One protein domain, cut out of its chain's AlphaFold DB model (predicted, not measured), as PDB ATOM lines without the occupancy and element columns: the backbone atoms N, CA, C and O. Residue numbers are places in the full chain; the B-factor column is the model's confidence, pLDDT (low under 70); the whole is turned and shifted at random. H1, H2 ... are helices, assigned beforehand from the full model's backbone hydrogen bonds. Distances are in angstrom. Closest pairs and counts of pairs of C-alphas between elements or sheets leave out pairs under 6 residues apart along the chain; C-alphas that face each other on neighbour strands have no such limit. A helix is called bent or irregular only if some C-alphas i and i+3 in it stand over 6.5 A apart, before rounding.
ATOM      1  N   HIS A  98     129.642  72.688 137.042       96.88
ATOM      2  CA  HIS A  98     128.983  73.898 136.546       96.88
ATOM      3  C   HIS A  98     127.475  73.880 136.834       96.88
ATOM      4  O   HIS A  98     126.856  72.816 136.904       96.88
ATOM      5  N   ASP A  99     126.854  75.062 136.934       96.88
ATOM      6  CA  ASP A  99     125.395  75.204 137.061       96.88
ATOM      7  C   ASP A  99     124.680  74.970 135.718       96.88
ATOM      8  O   ASP A  99     124.107  75.863 135.091       96.88
ATOM      9  N   VAL A 100     124.729  73.727 135.241       98.06
ATOM     10  CA  VAL A 100     124.050  73.322 134.005       98.06
ATOM     11  C   VAL A 100     122.530  73.411 134.118       98.06
ATOM     12  O   VAL A 100     121.862  73.575 133.101       98.06
ATOM     13  N   THR A 101     121.971  73.333 135.329       98.06
ATOM     14  CA  THR A 101     120.523  73.409 135.563       98.06
ATOM     15  C   THR A 101     120.009  74.830 135.369       98.06
ATOM     16  O   THR A 101     119.080  75.034 134.583       98.06
ATOM     17  N   GLY A 102     120.640  75.819 136.011       97.81
ATOM     18  CA  GLY A 102     120.310  77.231 135.822       97.81
ATOM     19  C   GLY A 102     120.541  77.689 134.382       97.81
ATOM     20  O   GLY A 102     119.701  78.387 133.802       97.81
ATOM     21  N   LEU A 103     121.618  77.215 133.745       98.31
ATOM     22  CA  LEU A 103     121.879  77.485 132.331       98.31
ATOM     23  C   LEU A 103     120.841  76.842 131.409       98.31
ATOM     24  O   LEU A 103     120.336  77.515 130.510       98.31
ATOM     25  N   ALA A 104     120.466  75.577 131.629       98.38
ATOM     26  CA  ALA A 104     119.429  74.918 130.836       98.38
ATOM     27  C   ALA A 104     118.096  75.670 130.925       98.38
ATOM     28  O   ALA A 104     117.427  75.845 129.902       98.38
ATOM     29  N   ALA A 105     117.709  76.118 132.123       97.88
ATOM     30  CA  ALA A 105     116.498  76.903 132.339       97.88
ATOM     31  C   ALA A 105     116.562  78.255 131.611       97.88
ATOM     32  O   ALA A 105     115.637  78.603 130.878       97.88
ATOM     33  N   SER A 106     117.682  78.970 131.733       98.12
ATOM     34  CA  SER A 106     117.886  80.273 131.089       98.12
ATOM     35  C   SER A 106     117.862  80.172 129.562       98.12
ATOM     36  O   SER A 106     117.147  80.926 128.907       98.12
ATOM     37  N   VAL A 107     118.574  79.199 128.980       98.12
ATOM     38  CA  VAL A 107     118.553  78.951 127.528       98.12
ATOM     39  C   VAL A 107     117.162  78.522 127.060       98.12
ATOM     40  O   VAL A 107     116.727  78.960 125.999       98.12
ATOM     41  N   GLY A 108     116.442  77.714 127.845       97.50
ATOM     42  CA  GLY A 108     115.046  77.365 127.559       97.50
ATOM     43  C   GLY A 108     114.158  78.607 127.476       97.50
ATOM     44  O   GLY A 108     113.471  78.809 126.483       97.50
ATOM     45  N   ALA A 109     114.277  79.512 128.447       96.69
ATOM     46  CA  ALA A 109     113.512  80.753 128.463       96.69
ATOM     47  C   ALA A 109     113.876  81.700 127.300       96.69
ATOM     48  O   ALA A 109     113.025  82.455 126.829       96.69
ATOM     49  N   VAL A 110     115.127  81.693 126.828       97.62
ATOM     50  CA  VAL A 110     115.515  82.404 125.596       97.62
ATOM     51  C   VAL A 110     114.882  81.744 124.372       97.62
ATOM     52  O   VAL A 110     114.349  82.439 123.512       97.62
ATOM     53  N   LEU A 111     114.910  80.412 124.293       97.19
ATOM     54  CA  LEU A 111     114.330  79.654 123.186       97.19
ATOM     55  C   LEU A 111     112.809  79.846 123.084       97.19
ATOM     56  O   LEU A 111     112.298  79.980 121.976       97.19
ATOM     57  N   ASP A 112     112.103  79.931 124.211       96.00
ATOM     58  CA  ASP A 112     110.659  80.203 124.251       96.00
ATOM     59  C   ASP A 112     110.305  81.593 123.705       96.00
ATOM     60  O   ASP A 112     109.232  81.790 123.137       96.00
ATOM     61  N   ARG A 113     111.224  82.554 123.845       95.81
ATOM     62  CA  ARG A 113     111.086  83.916 123.309       95.81
ATOM     63  C   ARG A 113     111.611  84.051 121.881       95.81
ATOM     64  O   ARG A 113     111.378  85.074 121.248       95.81
ATOM     65  N   ALA A 114     112.326  83.050 121.368       95.62
ATOM     66  CA  ALA A 114     112.928  83.116 120.048       95.62
ATOM     67  C   ALA A 114     111.861  83.159 118.950       95.62
ATOM     68  O   ALA A 114     111.086  82.217 118.769       95.62
ATOM     69  N   VAL A 115     111.853  84.255 118.185       88.25
ATOM     70  CA  VAL A 115     110.919  84.437 117.071       88.25
ATOM     71  C   VAL A 115     111.132  83.343 116.030       88.25
ATOM     72  O   VAL A 115     112.242  83.141 115.523       88.25
ATOM     73  N   ARG A 116     110.038  82.650 115.704       91.94
ATOM     74  CA  ARG A 116     109.976  81.640 114.649       91.94
ATOM     75  C   ARG A 116     109.538  82.311 113.358       91.94
ATOM     76  O   ARG A 116     108.428  82.831 113.270       91.94
ATOM     77  N   VAL A 117     110.417  82.298 112.366       86.69
ATOM     78  CA  VAL A 117     110.082  82.729 111.008       86.69
ATOM     79  C   VAL A 117     109.253  81.618 110.358       86.69
ATOM     80  O   VAL A 117     109.703  80.473 110.411       86.69
ATOM     81  N   PRO A 118     108.094  81.907 109.738       90.94
ATOM     82  CA  PRO A 118     107.335  80.901 108.999       90.94
ATOM     83  C   PRO A 118     108.188  80.221 107.917       90.94
ATOM     84  O   PRO A 118     108.791  80.896 107.079       90.94
ATOM     85  N   GLY A 119     108.262  78.890 107.949       89.38
ATOM     86  CA  GLY A 119     109.133  78.092 107.080       89.38
ATOM     87  C   GLY A 119     110.627  78.188 107.424       89.38
ATOM     88  O   GLY A 119     111.477  77.767 106.637       89.38
ATOM     89  N   GLY A 120     110.966  78.771 108.575       95.56
ATOM     90  CA  GLY A 120     112.326  78.895 109.088       95.56
ATOM     91  C   GLY A 120     112.845  77.598 109.708       95.56
ATOM     92  O   GLY A 120     112.087  76.704 110.088       95.56
ATOM     93  N   ALA A 121     114.166  77.500 109.856       97.38
ATOM     94  CA  ALA A 121     114.797  76.350 110.488       97.38
ATOM     95  C   ALA A 121     114.392  76.217 111.964       97.38
ATOM     96  O   ALA A 121     114.198  75.106 112.446       97.38
ATOM     97  N   LEU A 122     114.228  77.323 112.697       97.75
ATOM     98  CA  LEU A 122     113.846  77.266 114.109       97.75
ATOM     99  C   LEU A 122     112.450  76.659 114.310       97.75
ATOM    100  O   LEU A 122     112.238  75.939 115.281       97.75
ATOM    101  N   GLU A 123     111.513  76.910 113.394       96.56
ATOM    102  CA  GLU A 123     110.166  76.329 113.449       96.56
ATOM    103  C   GLU A 123     110.207  74.793 113.394       96.56
ATOM    104  O   GLU A 123     109.464  74.120 114.110       96.56
ATOM    105  N   VAL A 124     111.138  74.242 112.610       96.94
ATOM    106  CA  VAL A 124     111.387  72.798 112.505       96.94
ATOM    107  C   VAL A 124     112.069  72.266 113.766       96.94
ATOM    108  O   VAL A 124     111.658  71.245 114.320       96.94
ATOM    109  N   MET A 125     113.111  72.965 114.217       97.81
ATOM    110  CA  MET A 125     114.044  72.479 115.235       97.81
ATOM    111  C   MET A 125     113.568  72.722 116.678       97.81
ATOM    112  O   MET A 125     114.175  72.193 117.609       97.81
ATOM    113  N   ALA A 126     112.491  73.494 116.884       96.81
ATOM    114  CA  ALA A 126     111.945  73.822 118.200       96.81
ATOM    115  C   ALA A 126     110.441  73.467 118.360       96.81
ATOM    116  O   ALA A 126     109.651  73.563 117.417       96.81
ATOM    117  N   PRO A 127     109.971  73.116 119.574       95.94
ATOM    118  CA  PRO A 127     110.795  72.750 120.726       95.94
ATOM    119  C   PRO A 127     111.553  71.435 120.456       95.94
ATOM    120  O   PRO A 127     111.031  70.595 119.711       95.94
ATOM    121  N   PRO A 128     112.762  71.261 121.019       97.19
ATOM    122  CA  PRO A 128     113.507  70.014 120.910       97.19
ATOM    123  C   PRO A 128     112.819  68.893 121.700       97.19
ATOM    124  O   PRO A 128     112.102  69.136 122.669       97.19
ATOM    125  N   TYR A 129     113.066  67.646 121.304       97.31
ATOM    126  CA  TYR A 129     112.694  66.469 122.077       97.31
ATOM    127  C   TYR A 129     113.479  66.403 123.387       97.31
ATOM    128  O   TYR A 129     114.714  66.313 123.386       97.31
ATOM    129  N   GLU A 130     112.742  66.385 124.492       96.31
ATOM    130  CA  GLU A 130     113.265  66.275 125.848       96.31
ATOM    131  C   GLU A 130     112.653  65.036 126.517       96.31
ATOM    132  O   GLU A 130     111.481  65.064 126.903       96.31
ATOM    133  N   PRO A 131     113.407  63.926 126.627       94.88
ATOM    134  CA  PRO A 131     112.956  62.747 127.349       94.88
ATOM    135  C   PRO A 131     112.594  63.069 128.798       94.88
ATOM    136  O   PRO A 131     113.214  63.921 129.444       94.88
ATOM    137  N   VAL A 132     111.631  62.321 129.336       92.88
ATOM    138  CA  VAL A 132     111.319  62.365 130.768       92.88
ATOM    139  C   VAL A 132     112.585  62.038 131.561       92.88
ATOM    140  O   VAL A 132     113.300  61.096 131.231       92.88
ATOM    141  N   ALA A 133     112.857  62.830 132.600       93.25
ATOM    142  CA  ALA A 133     114.047  62.711 133.446       93.25
ATOM    143  C   ALA A 133     115.398  62.899 132.718       93.25
ATOM    144  O   ALA A 133     116.436  62.498 133.244       93.25
ATOM    145  N   ALA A 134     115.418  63.542 131.542       96.31
ATOM    146  CA  ALA A 134     116.669  63.910 130.886       96.31
ATOM    147  C   ALA A 134     117.542  64.794 131.807       96.31
ATOM    148  O   ALA A 134     117.043  65.764 132.389       96.31
ATOM    149  N   PRO A 135     118.852  64.505 131.937       97.75
ATOM    150  CA  PRO A 135     119.736  65.291 132.787       97.75
ATOM    151  C   PRO A 135     119.915  66.709 132.235       97.75
ATOM    152  O   PRO A 135     119.941  66.923 131.021       97.75
ATOM    153  N   ALA A 136     120.121  67.681 133.127       98.12
ATOM    154  CA  ALA A 136     120.206  69.101 132.775       98.12
ATOM    155  C   ALA A 136     121.260  69.414 131.696       98.12
ATOM    156  O   ALA A 136     121.013  70.241 130.823       98.12
ATOM    157  N   GLY A 137     122.399  68.712 131.696       98.06
ATOM    158  CA  GLY A 137     123.410  68.855 130.644       98.06
ATOM    159  C   GLY A 137     122.898  68.456 129.252       98.06
ATOM    160  O   GLY A 137     123.180  69.137 128.270       98.06
ATOM    161  N   LEU A 138     122.083  67.405 129.145       97.94
ATOM    162  CA  LEU A 138     121.483  67.014 127.866       97.94
ATOM    163  C   LEU A 138     120.457  68.051 127.391       97.94
ATOM    164  O   LEU A 138     120.451  68.416 126.214       97.94
ATOM    165  N   LEU A 139     119.640  68.563 128.319       98.38
ATOM    166  CA  LEU A 139     118.679  69.635 128.045       98.38
ATOM    167  C   LEU A 139     119.390  70.894 127.543       98.38
ATOM    168  O   LEU A 139     119.060  71.401 126.473       98.38
ATOM    169  N   LEU A 140     120.412  71.362 128.266       98.44
ATOM    170  CA  LEU A 140     121.216  72.520 127.872       98.44
ATOM    171  C   LEU A 140     121.805  72.337 126.471       98.44
ATOM    172  O   LEU A 140     121.682  73.224 125.626       98.44
ATOM    173  N   PHE A 141     122.401  71.175 126.200       97.94
ATOM    174  CA  PHE A 141     123.015  70.891 124.910       97.94
ATOM    175  C   PHE A 141     122.009  70.945 123.751       97.94
ATOM    176  O   PHE A 141     122.271  71.612 122.748       97.94
ATOM    177  N   ASN A 142     120.856  70.286 123.879       98.00
ATOM    178  CA  ASN A 142     119.854  70.265 122.812       98.00
ATOM    179  C   ASN A 142     119.137  71.613 122.652       98.00
ATOM    180  O   ASN A 142     118.870  72.021 121.524       98.00
ATOM    181  N   ARG A 143     118.895  72.352 123.742       98.19
ATOM    182  CA  ARG A 143     118.327  73.710 123.678       98.19
ATOM    183  C   ARG A 143     119.276  74.691 122.991       98.19
ATOM    184  O   ARG A 143     118.833  75.434 122.120       98.19
ATOM    185  N   LEU A 144     120.579  74.652 123.297       97.62
ATOM    186  CA  LEU A 144     121.593  75.437 122.575       97.62
ATOM    187  C   LEU A 144     121.659  75.043 121.093       97.62
ATOM    188  O   LEU A 144     121.729  75.911 120.220       97.62
ATOM    189  N   ALA A 145     121.602  73.738 120.800       97.19
ATOM    190  CA  ALA A 145     121.598  73.237 119.429       97.19
ATOM    191  C   ALA A 145     120.370  73.719 118.641       97.19
ATOM    192  O   ALA A 145     120.527  74.123 117.494       97.19
ATOM    193  N   ALA A 146     119.182  73.753 119.249       97.62
ATOM    194  CA  ALA A 146     117.984  74.320 118.633       97.62
ATOM    195  C   ALA A 146     118.105  75.846 118.461       97.62
ATOM    196  O   ALA A 146     117.856  76.374 117.377       97.62
ATOM    197  N   LEU A 147     118.567  76.560 119.494       97.19
ATOM    198  CA  LEU A 147     118.675  78.023 119.501       97.19
ATOM    199  C   LEU A 147     119.616  78.564 118.416       97.19
ATOM    200  O   LEU A 147     119.391  79.659 117.896       97.19
ATOM    201  N   ARG A 148     120.621  77.791 117.981       96.50
ATOM    202  CA  ARG A 148     121.480  78.168 116.841       96.50
ATOM    203  C   ARG A 148     120.666  78.460 115.570       96.50
ATOM    204  O   ARG A 148     121.078  79.287 114.758       96.50
ATOM    205  N   HIS A 149     119.511  77.806 115.402       97.69
ATOM    206  CA  HIS A 149     118.652  77.978 114.235       97.69
ATOM    207  C   HIS A 149     117.908  79.316 114.252       97.69
ATOM    208  O   HIS A 149     117.663  79.862 113.183       97.69
ATOM    209  N   HIS A 150     117.682  79.917 115.427       97.62
ATOM    210  CA  HIS A 150     117.205  81.299 115.513       97.62
ATOM    211  C   HIS A 150     118.206  82.261 114.861       97.62
ATOM    212  O   HIS A 150     117.841  83.059 113.999       97.62
ATOM    213  N   ARG A 151     119.504  82.136 115.190       97.00
ATOM    214  CA  ARG A 151     120.543  82.941 114.530       97.00
ATOM    215  C   ARG A 151     120.653  82.603 113.041       97.00
ATOM    216  O   ARG A 151     120.857  83.505 112.233       97.00
ATOM    217  N   ALA A 152     120.522  81.330 112.667       96.69
ATOM    218  CA  ALA A 152     120.555  80.926 111.263       96.69
ATOM    219  C   ALA A 152     119.408  81.549 110.452       96.69
ATOM    220  O   ALA A 152     119.630  81.929 109.306       96.69
ATOM    221  N   ASP A 153     118.214  81.692 111.030       97.88
ATOM    222  CA  ASP A 153     117.073  82.353 110.392       97.88
ATOM    223  C   ASP A 153     117.179  83.883 110.423       97.88
ATOM    224  O   ASP A 153     116.820  84.530 109.447       97.88
ATOM    225  N   ALA A 154     117.765  84.479 111.463       97.50
ATOM    226  CA  ALA A 154     118.095  85.905 111.471       97.50
ATOM    227  C   ALA A 154     119.132  86.261 110.387       97.50
ATOM    228  O   ALA A 154     118.974  87.243 109.655       97.50
ATOM    229  N   HIS A 155     120.167  85.429 110.233       96.81
ATOM    230  CA  HIS A 155     121.124  85.542 109.130       96.81
ATOM    231  C   HIS A 155     120.398  85.342 107.802       96.81
ATOM    232  O   HIS A 155     120.508  86.177 106.910       96.81
ATOM    233  N   ALA A 156     119.559  84.301 107.800       96.69
ATOM    234  CA  ALA A 156     118.439  83.970 106.936       96.69
ATOM    235  C   ALA A 156     117.647  85.159 106.367       96.69
ATOM    236  O   ALA A 156     117.182  85.135 105.236       96.69
ATOM    237  N   GLU A 157     117.399  86.181 107.162       96.62
ATOM    238  CA  GLU A 157     116.628  87.355 106.759       96.62
ATOM    239  C   GLU A 157     117.531  88.510 106.347       96.62
ATOM    240  O   GLU A 157     117.214  89.220 105.399       96.62
ATOM    241  N   SER A 158     118.672  88.665 107.015       96.94
ATOM    242  CA  SER A 158     119.583  89.802 106.837       96.94
ATOM    243  C   SER A 158     120.170  89.864 105.425       96.94
ATOM    244  O   SER A 158     120.136  90.894 104.763       96.94
ATOM    245  N   TRP A 159     120.656  88.737 104.910       95.56
ATOM    246  CA  TRP A 159     121.098  88.628 103.517       95.56
ATOM    247  C   TRP A 159     119.950  88.744 102.490       95.56
ATOM    248  O   TRP A 159     120.168  89.336 101.440       95.56
ATOM    249  N   ARG A 160     118.725  88.272 102.788       95.19
ATOM    250  CA  ARG A 160     117.542  88.453 101.923       95.19
ATOM    251  C   ARG A 160     117.174  89.931 101.825       95.19
ATOM    252  O   ARG A 160     116.903  90.410 100.737       95.19
ATOM    253  N   ALA A 161     117.234  90.652 102.943       96.00
ATOM    254  CA  ALA A 161     117.059  92.102 102.989       96.00
ATOM    255  C   ALA A 161     118.171  92.869 102.249       96.00
ATOM    256  O   ALA A 161     118.003  94.044 101.944       96.00
ATOM    257  N   ALA A 162     119.294  92.209 101.956       95.56
ATOM    258  CA  ALA A 162     120.376  92.719 101.122       95.56
ATOM    259  C   ALA A 162     120.351  92.140  99.691       95.56
ATOM    260  O   ALA A 162     121.390  92.159  99.023       95.56
ATOM    261  N   ASP A 163     119.212  91.588  99.251       95.69
ATOM    262  CA  ASP A 163     118.981  90.976  97.935       95.69
ATOM    263  C   ASP A 163     119.954  89.832  97.591       95.69
ATOM    264  O   ASP A 163     120.398  89.668  96.451       95.69
ATOM    265  N   LEU A 164     120.323  89.026  98.590       95.12
ATOM    266  CA  LEU A 164     121.170  87.842  98.432       95.12
ATOM    267  C   LEU A 164     120.404  86.543  98.714       95.12
ATOM    268  O   LEU A 164     119.551  86.461  99.597       95.12
ATOM    269  N   ALA A 165     120.799  85.495  97.990       92.56
ATOM    270  CA  ALA A 165     120.394  84.105  98.203       92.56
ATOM    271  C   ALA A 165     121.571  83.238  98.702       92.56
ATOM    272  O   ALA A 165     122.701  83.728  98.783       92.56
ATOM    273  N   ALA A 166     121.312  81.941  98.969       90.31
ATOM    274  CA  ALA A 166     122.263  80.890  99.418       90.31
ATOM    275  C   ALA A 166     123.675  81.043  98.860       90.31
ATOM    276  O   ALA A 166     124.623  81.359  99.582       90.31
ATOM    277  N   ALA A 167     123.792  80.887  97.550       89.81
ATOM    278  CA  ALA A 167     125.065  80.982  96.858       89.81
ATOM    279  C   ALA A 167     125.704  82.381  96.965       89.81
ATOM    280  O   ALA A 167     126.926  82.504  97.018       89.81
ATOM    281  N   GLY A 168     124.885  83.433  97.048       90.38
ATOM    282  CA  GLY A 168     125.322  84.826  97.098       90.38
ATOM    283  C   GLY A 168     126.104  85.176  98.364       90.38
ATOM    284  O   GLY A 168     127.169  85.777  98.257       90.38
ATOM    285  N   ILE A 169     125.643  84.772  99.556       92.12
ATOM    286  CA  ILE A 169     126.409  85.035 100.794       92.12
ATOM    287  C   ILE A 169     127.667  84.173 100.892       92.12
ATOM    288  O   ILE A 169     128.685  84.635 101.411       92.12
ATOM    289  N   ILE A 170     127.623  82.939 100.376       90.62
ATOM    290  CA  ILE A 170     128.783  82.037 100.344       90.62
ATOM    291  C   ILE A 170     129.882  82.653  99.469       90.62
ATOM    292  O   ILE A 170     131.040  82.696  99.874       90.62
ATOM    293  N   GLY A 171     129.512  83.203  98.309       91.44
ATOM    294  CA  GLY A 171     130.439  83.847  97.378       91.44
ATOM    295  C   GLY A 171     130.785  85.308  97.687       91.44
ATOM    296  O   GLY A 171     131.579  85.898  96.951       91.44
ATOM    297  N   LEU A 172     130.206  85.926  98.725       92.88
ATOM    298  CA  LEU A 172     130.366  87.361  98.976       92.88
ATOM    299  C   LEU A 172     131.803  87.699  99.408       92.88
ATOM    300  O   LEU A 172     132.219  87.375 100.522       92.88
ATOM    301  N   LYS A 173     132.539  88.395  98.533       94.88
ATOM    302  CA  LYS A 173     133.929  88.820  98.775       94.88
ATOM    303  C   LYS A 173     134.056  90.196  99.425       94.88
ATOM    304  O   LYS A 173     135.091  90.476 100.013       94.88
ATOM    305  N   ASP A 174     133.034  91.045  99.308       96.00
ATOM    306  CA  ASP A 174     133.048  92.398  99.869       96.00
ATOM    307  C   ASP A 174     132.954  92.345 101.408       96.00
ATOM    308  O   ASP A 174     131.905  91.961 101.945       96.00
ATOM    309  N   PRO A 175     134.023  92.730 102.130       94.62
ATOM    310  CA  PRO A 175     134.048  92.661 103.584       94.62
ATOM    311  C   PRO A 175     133.101  93.672 104.239       94.62
ATOM    312  O   PRO A 175     132.557  93.384 105.303       94.62
ATOM    313  N   SER A 176     132.860  94.828 103.613       96.25
ATOM    314  CA  SER A 176     131.988  95.871 104.163       96.25
ATOM    315  C   SER A 176     130.522  95.445 104.110       96.25
ATOM    316  O   SER A 176     129.807  95.507 105.112       96.25
ATOM    317  N   ARG A 177     130.098  94.887 102.970       96.00
ATOM    318  CA  ARG A 177     128.756  94.324 102.802       96.00
ATOM    319  C   ARG A 177     128.540  93.115 103.707       96.00
ATOM    320  O   ARG A 177     127.474  92.990 104.306       96.00
ATOM    321  N   ARG A 178     129.554  92.256 103.864       96.00
ATOM    322  CA  ARG A 178     129.503  91.139 104.819       96.00
ATOM    323  C   ARG A 178     129.337  91.642 106.255       96.00
ATOM    324  O   ARG A 178     128.473  91.140 106.965       96.00
ATOM    325  N   ALA A 179     130.101  92.654 106.665       96.81
ATOM    326  CA  ALA A 179     130.002  93.231 108.004       96.81
ATOM    327  C   ALA A 179     128.616  93.835 108.284       96.81
ATOM    328  O   ALA A 179     128.073  93.628 109.366       96.81
ATOM    329  N   ALA A 180     128.012  94.521 107.307       97.50
ATOM    330  CA  ALA A 180     126.656  95.053 107.438       97.50
ATOM    331  C   ALA A 180     125.606  93.943 107.645       97.50
ATOM    332  O   ALA A 180     124.747  94.063 108.518       97.50
ATOM    333  N   ILE A 181     125.704  92.839 106.896       97.88
ATOM    334  CA  ILE A 181     124.813  91.677 107.045       97.88
ATOM    335  C   ILE A 181     124.986  91.024 108.421       97.88
ATOM    336  O   ILE A 181     123.994  90.683 109.067       97.88
ATOM    337  N   GLU A 182     126.221  90.871 108.900       97.56
ATOM    338  CA  GLU A 182     126.477  90.311 110.233       97.56
ATOM    339  C   GLU A 182     125.979  91.233 111.352       97.56
ATOM    340  O   GLU A 182     125.415  90.756 112.338       97.56
ATOM    341  N   ALA A 183     126.115  92.552 111.197       98.19
ATOM    342  CA  ALA A 183     125.568  93.518 112.145       98.19
ATOM    343  C   ALA A 183     124.033  93.438 112.207       98.19
ATOM    344  O   ALA A 183     123.467  93.399 113.305       98.19
ATOM    345  N   ASP A 184     123.361  93.345 111.055       98.25
ATOM    346  CA  ASP A 184     121.908  93.155 111.004       98.25
ATOM    347  C   ASP A 184     121.485  91.823 111.637       98.25
ATOM    348  O   ASP A 184     120.572  91.773 112.465       98.25
ATOM    349  N   THR A 185     122.228  90.759 111.334       97.81
ATOM    350  CA  THR A 185     122.008  89.426 111.898       97.81
ATOM    351  C   THR A 185     122.099  89.450 113.417       97.81
ATOM    352  O   THR A 185     121.206  88.946 114.096       97.81
ATOM    353  N   ASN A 186     123.147  90.067 113.968       97.44
ATOM    354  CA  ASN A 186     123.338  90.183 115.411       97.44
ATOM    355  C   ASN A 186     122.221  91.014 116.053       97.44
ATOM    356  O   ASN A 186     121.711  90.653 117.112       97.44
ATOM    357  N   ARG A 187     121.787  92.100 115.402       96.94
ATOM    358  CA  ARG A 187     120.688  92.938 115.890       96.94
ATOM    359  C   ARG A 187     119.373  92.160 115.985       96.94
ATOM    360  O   ARG A 187     118.672  92.339 116.984       96.94
ATOM    361  N   ARG A 188     119.058  91.335 114.979       96.25
ATOM    362  CA  ARG A 188     117.872  90.460 114.936       96.25
ATOM    363  C   ARG A 188     117.972  89.325 115.954       96.25
ATOM    364  O   ARG A 188     117.096  89.192 116.795       96.25
ATOM    365  N   ALA A 189     119.074  88.577 115.938       96.94
ATOM    366  CA  ALA A 189     119.286  87.413 116.800       96.94
ATOM    367  C   ALA A 189     119.404  87.756 118.297       96.94
ATOM    368  O   ALA A 189     119.259  86.880 119.145       96.94
ATOM    369  N   ALA A 190     119.692  89.018 118.632       95.62
ATOM    370  CA  ALA A 190     119.729  89.494 120.012       95.62
ATOM    371  C   ALA A 190     118.336  89.698 120.631       95.62
ATOM    372  O   ALA A 190     118.245  89.841 121.848       95.62
ATOM    373  N   GLU A 191     117.263  89.752 119.836       94.75
ATOM    374  CA  GLU A 191     115.915  90.092 120.313       94.75
ATOM    375  C   GLU A 191     115.432  89.216 121.487       94.75
ATOM    376  O   GLU A 191     115.080  89.800 122.516       94.75
ATOM    377  N   PRO A 192     115.586  87.877 121.469       95.56
ATOM    378  CA  PRO A 192     115.121  87.031 122.573       95.56
ATOM    379  C   PRO A 192     115.885  87.267 123.883       95.56
ATOM    380  O   PRO A 192     115.359  87.050 124.974       95.56
ATOM    381  N   TYR A 193     117.126  87.754 123.783       95.25
ATOM    382  CA  TYR A 193     117.969  88.098 124.928       95.25
ATOM    383  C   TYR A 193     117.662  89.494 125.483       95.25
ATOM    384  O   TYR A 193     117.909  89.752 126.661       95.25
ATOM    385  N   ARG A 194     117.125  90.418 124.671       93.75
ATOM    386  CA  ARG A 194     116.750  91.770 125.135       93.75
ATOM    387  C   ARG A 194     115.572  91.749 126.106       93.75
ATOM    388  O   ARG A 194     115.448  92.660 126.911       93.75
ATOM    389  N   ALA A 195     114.738  90.715 126.038       91.00
ATOM    390  CA  ALA A 195     113.632  90.506 126.965       91.00
ATOM    391  C   ALA A 195     114.077  90.000 128.354       91.00
ATOM    392  O   ALA A 195     113.264  89.967 129.277       91.00
ATOM    393  N   MET A 196     115.337  89.578 128.511       94.50
ATOM    394  CA  MET A 196     115.904  89.206 129.810       94.50
ATOM    395  C   MET A 196     116.330  90.450 130.591       94.50
ATOM    396  O   MET A 196     116.797  91.426 130.001       94.50
ATOM    397  N   ALA A 197     116.258  90.378 131.923       95.25
ATOM    398  CA  ALA A 197     116.906  91.369 132.772       95.25
ATOM    399  C   ALA A 197     118.425  91.368 132.526       95.25
ATOM    400  O   ALA A 197     119.023  90.323 132.260       95.25
ATOM    401  N   ASP A 198     119.063  92.534 132.634       95.56
ATOM    402  CA  ASP A 198     120.492  92.686 132.326       95.56
ATOM    403  C   ASP A 198     121.382  91.771 133.180       95.56
ATOM    404  O   ASP A 198     122.323  91.175 132.657       95.56
ATOM    405  N   GLY A 199     121.049  91.603 134.466       96.44
ATOM    406  CA  GLY A 199     121.755  90.690 135.371       96.44
ATOM    407  C   GLY A 199     121.650  89.225 134.943       96.44
ATOM    408  O   GLY A 199     122.662  88.532 134.887       96.44
ATOM    409  N   ASP A 200     120.453  88.774 134.553       96.19
ATOM    410  CA  ASP A 200     120.229  87.402 134.079       96.19
ATOM    411  C   ASP A 200     120.946  87.152 132.749       96.19
ATOM    412  O   ASP A 200     121.529  86.089 132.530       96.19
ATOM    413  N   ARG A 201     120.938  88.147 131.853       96.94
ATOM    414  CA  ARG A 201     121.649  88.076 130.574       96.94
ATOM    415  C   ARG A 201     123.161  87.982 130.781       96.94
ATOM    416  O   ARG A 201     123.809  87.184 130.106       96.94
ATOM    417  N   GLN A 202     123.714  88.763 131.710       97.31
ATOM    418  CA  GLN A 202     125.133  88.701 132.063       97.31
ATOM    419  C   GLN A 202     125.490  87.354 132.704       97.31
ATOM    420  O   GLN A 202     126.465  86.727 132.298       97.31
ATOM    421  N   ALA A 203     124.668  86.860 133.635       97.06
ATOM    422  CA  ALA A 203     124.870  85.558 134.269       97.06
ATOM    423  C   ALA A 203     124.832  84.405 133.251       97.06
ATOM    424  O   ALA A 203     125.674  83.508 133.304       97.06
ATOM    425  N   LEU A 204     123.902  84.452 132.290       97.50
ATOM    426  CA  LEU A 204     123.846  83.498 131.184       97.50
ATOM    427  C   LEU A 204     125.124  83.555 130.336       97.50
ATOM    428  O   LEU A 204     125.702  82.511 130.042       97.50
ATOM    429  N   TYR A 205     125.574  84.754 129.960       97.12
ATOM    430  CA  TYR A 205     126.799  84.939 129.178       97.12
ATOM    431  C   TYR A 205     128.029  84.376 129.902       97.12
ATOM    432  O   TYR A 205     128.732  83.529 129.349       97.12
ATOM    433  N   ASP A 206     128.251  84.782 131.153       97.88
ATOM    434  CA  ASP A 206     129.399  84.344 131.949       97.88
ATOM    435  C   ASP A 206     129.355  82.840 132.221       97.88
ATOM    436  O   ASP A 206     130.382  82.160 132.186       97.88
ATOM    437  N   GLY A 207     128.163  82.300 132.478       97.56
ATOM    438  CA  GLY A 207     127.975  80.876 132.702       97.56
ATOM    439  C   GLY A 207     128.264  80.047 131.451       97.56
ATOM    440  O   GLY A 207     128.996  79.066 131.553       97.56
ATOM    441  N   LEU A 208     127.780  80.459 130.271       96.75
ATOM    442  CA  LEU A 208     128.092  79.788 129.001       96.75
ATOM    443  C   LEU A 208     129.579  79.894 128.639       96.75
ATOM    444  O   LEU A 208     130.147  78.922 128.145       96.75
ATOM    445  N   LEU A 209     130.225  81.032 128.914       96.62
ATOM    446  CA  LEU A 209     131.656  81.224 128.658       96.62
ATOM    447  C   LEU A 209     132.532  80.285 129.500       96.62
ATOM    448  O   LEU A 209     133.612  79.902 129.070       96.62
ATOM    449  N   ARG A 210     132.067  79.871 130.682       95.88
ATOM    450  CA  ARG A 210     132.772  78.891 131.523       95.88
ATOM    451  C   ARG A 210     132.638  77.448 131.031       95.88
ATOM    452  O   ARG A 210     133.294  76.581 131.596       95.88
ATOM    453  N   LEU A 211     131.779  77.175 130.045       93.25
ATOM    454  CA  LEU A 211     131.552  75.827 129.505       93.25
ATOM    455  C   LEU A 211     132.414  75.488 128.278       93.25
ATOM    456  O   LEU A 211     132.311  74.356 127.784       93.25
ATOM    457  N   VAL A 212     133.168  76.459 127.747       85.94
ATOM    458  CA  VAL A 212     133.991  76.329 126.529       85.94
ATOM    459  C   VAL A 212     135.475  76.207 126.827       85.94
ATOM    460  O   VAL A 212     135.946  76.825 127.805       85.94
TER     461      VAL A 212
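This is residues 98 to 212 of the 212 residues of an uncharacterized protein of Nonomuraea sp. WAC 01424 (UniProt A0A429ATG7). One long helix, H3, runs along much of the longest axis, with H1 packed beside its first half and H5 folding back across its last part. H7 crosses H1 on the side away from H3, the short H2 packs on H3, the short H6 packs on the last residues of H1, and the short H4 lies at the far end of the long axis, touching no helix. The printed part has 115 residues with seven named helices, H1 to H7 in order along the chain, and no named strand; the class is all helix. It is only just compact, close to loose, with a radius of gyration of the C-alphas of 15.6 A, and its outline is elongated, with spans of 46 by 28 by 25 A.

H1, residues 100 to 113, and H3, residues 136 to 158, are the hubs, touching three helices each. H1 and H3 touch, with the C-alphas of Ala 104 and Leu 140 the closest at 4.2 A; they run the same way at a shallow tilt of 32 degrees, only just short of steep. H7, residues 198 to 209, touches H1 with residues 204 to 208 alone, and the closest C-alphas, those of Leu 103 and Leu 204, are 6.4 A apart. H1 and H7 run opposite ways at a steep tilt of 58 degrees. H6, residues 191 to 194, touches H1 at residues 110 to 113 alone; the closest C-alphas are those of Arg 113 and Pro 192, 5.2 A apart. H2, residues 121 to 125, touches H3 at residues 146 to 153 alone, with the C-alphas of Leu 122 and His 149 the closest at 4.9 A. H5, residues 175 to 189, touches H3 at residues 150 to 158 alone, with the C-alphas of His 155 and Thr 185 the closest at 4.9 A. H3 and H5 run opposite ways at a steep tilt of 52 degrees. The helix packing is mostly crossed, but only just. H4, residues 166 to 170, is close to H5 but not clearly touching it, with the C-alphas of Ile 169 and Arg 178 the closest at 7.9 A. H5 and H6 meet only through their link. H3 and H7 are apart, and so, for instance, are H1 and H5. Every pair of O i and N i+4 is within hydrogen-bond range in H1, H2, H4, H5 and H7; in H3 it is 16 of 19, and H6 is too short for such a pair.

H1 begins at C-alpha 100, at (124.050, 73.322, 134.005), and is 19.9 A from first to last C-alpha. H2 follows at residues 121 to 125. H3, the longest helix with 23 residues, measures 33.2 A and ends at C-alpha 158, at (119.583, 89.802, 106.837). H4, residues 166 to 170, is neither bent nor irregular, but only just: C-alphas 166 and 169 are 6.0 A apart. H5 is 20.5 A long, and H6 has four residues, 191 to 194. H7 is 16.4 A long and ends at C-alpha 209, at (131.656, 81.224, 128.658).

The two C-alphas farthest apart, those of Ala 133 and Asp 174, are 48.7 A from each other. The C-alphas of His 98 and Val 212, the first and last printed residues, are 11.5 A apart; Val 212 is the chain's last residue. The printed part has no cut. The links H4 to H5, H5 to H6 and H6 to H7 are tight, the other three are short, and there is no long link. The mean pLDDT of the printed part is 95.9, and no printed residue is under 70.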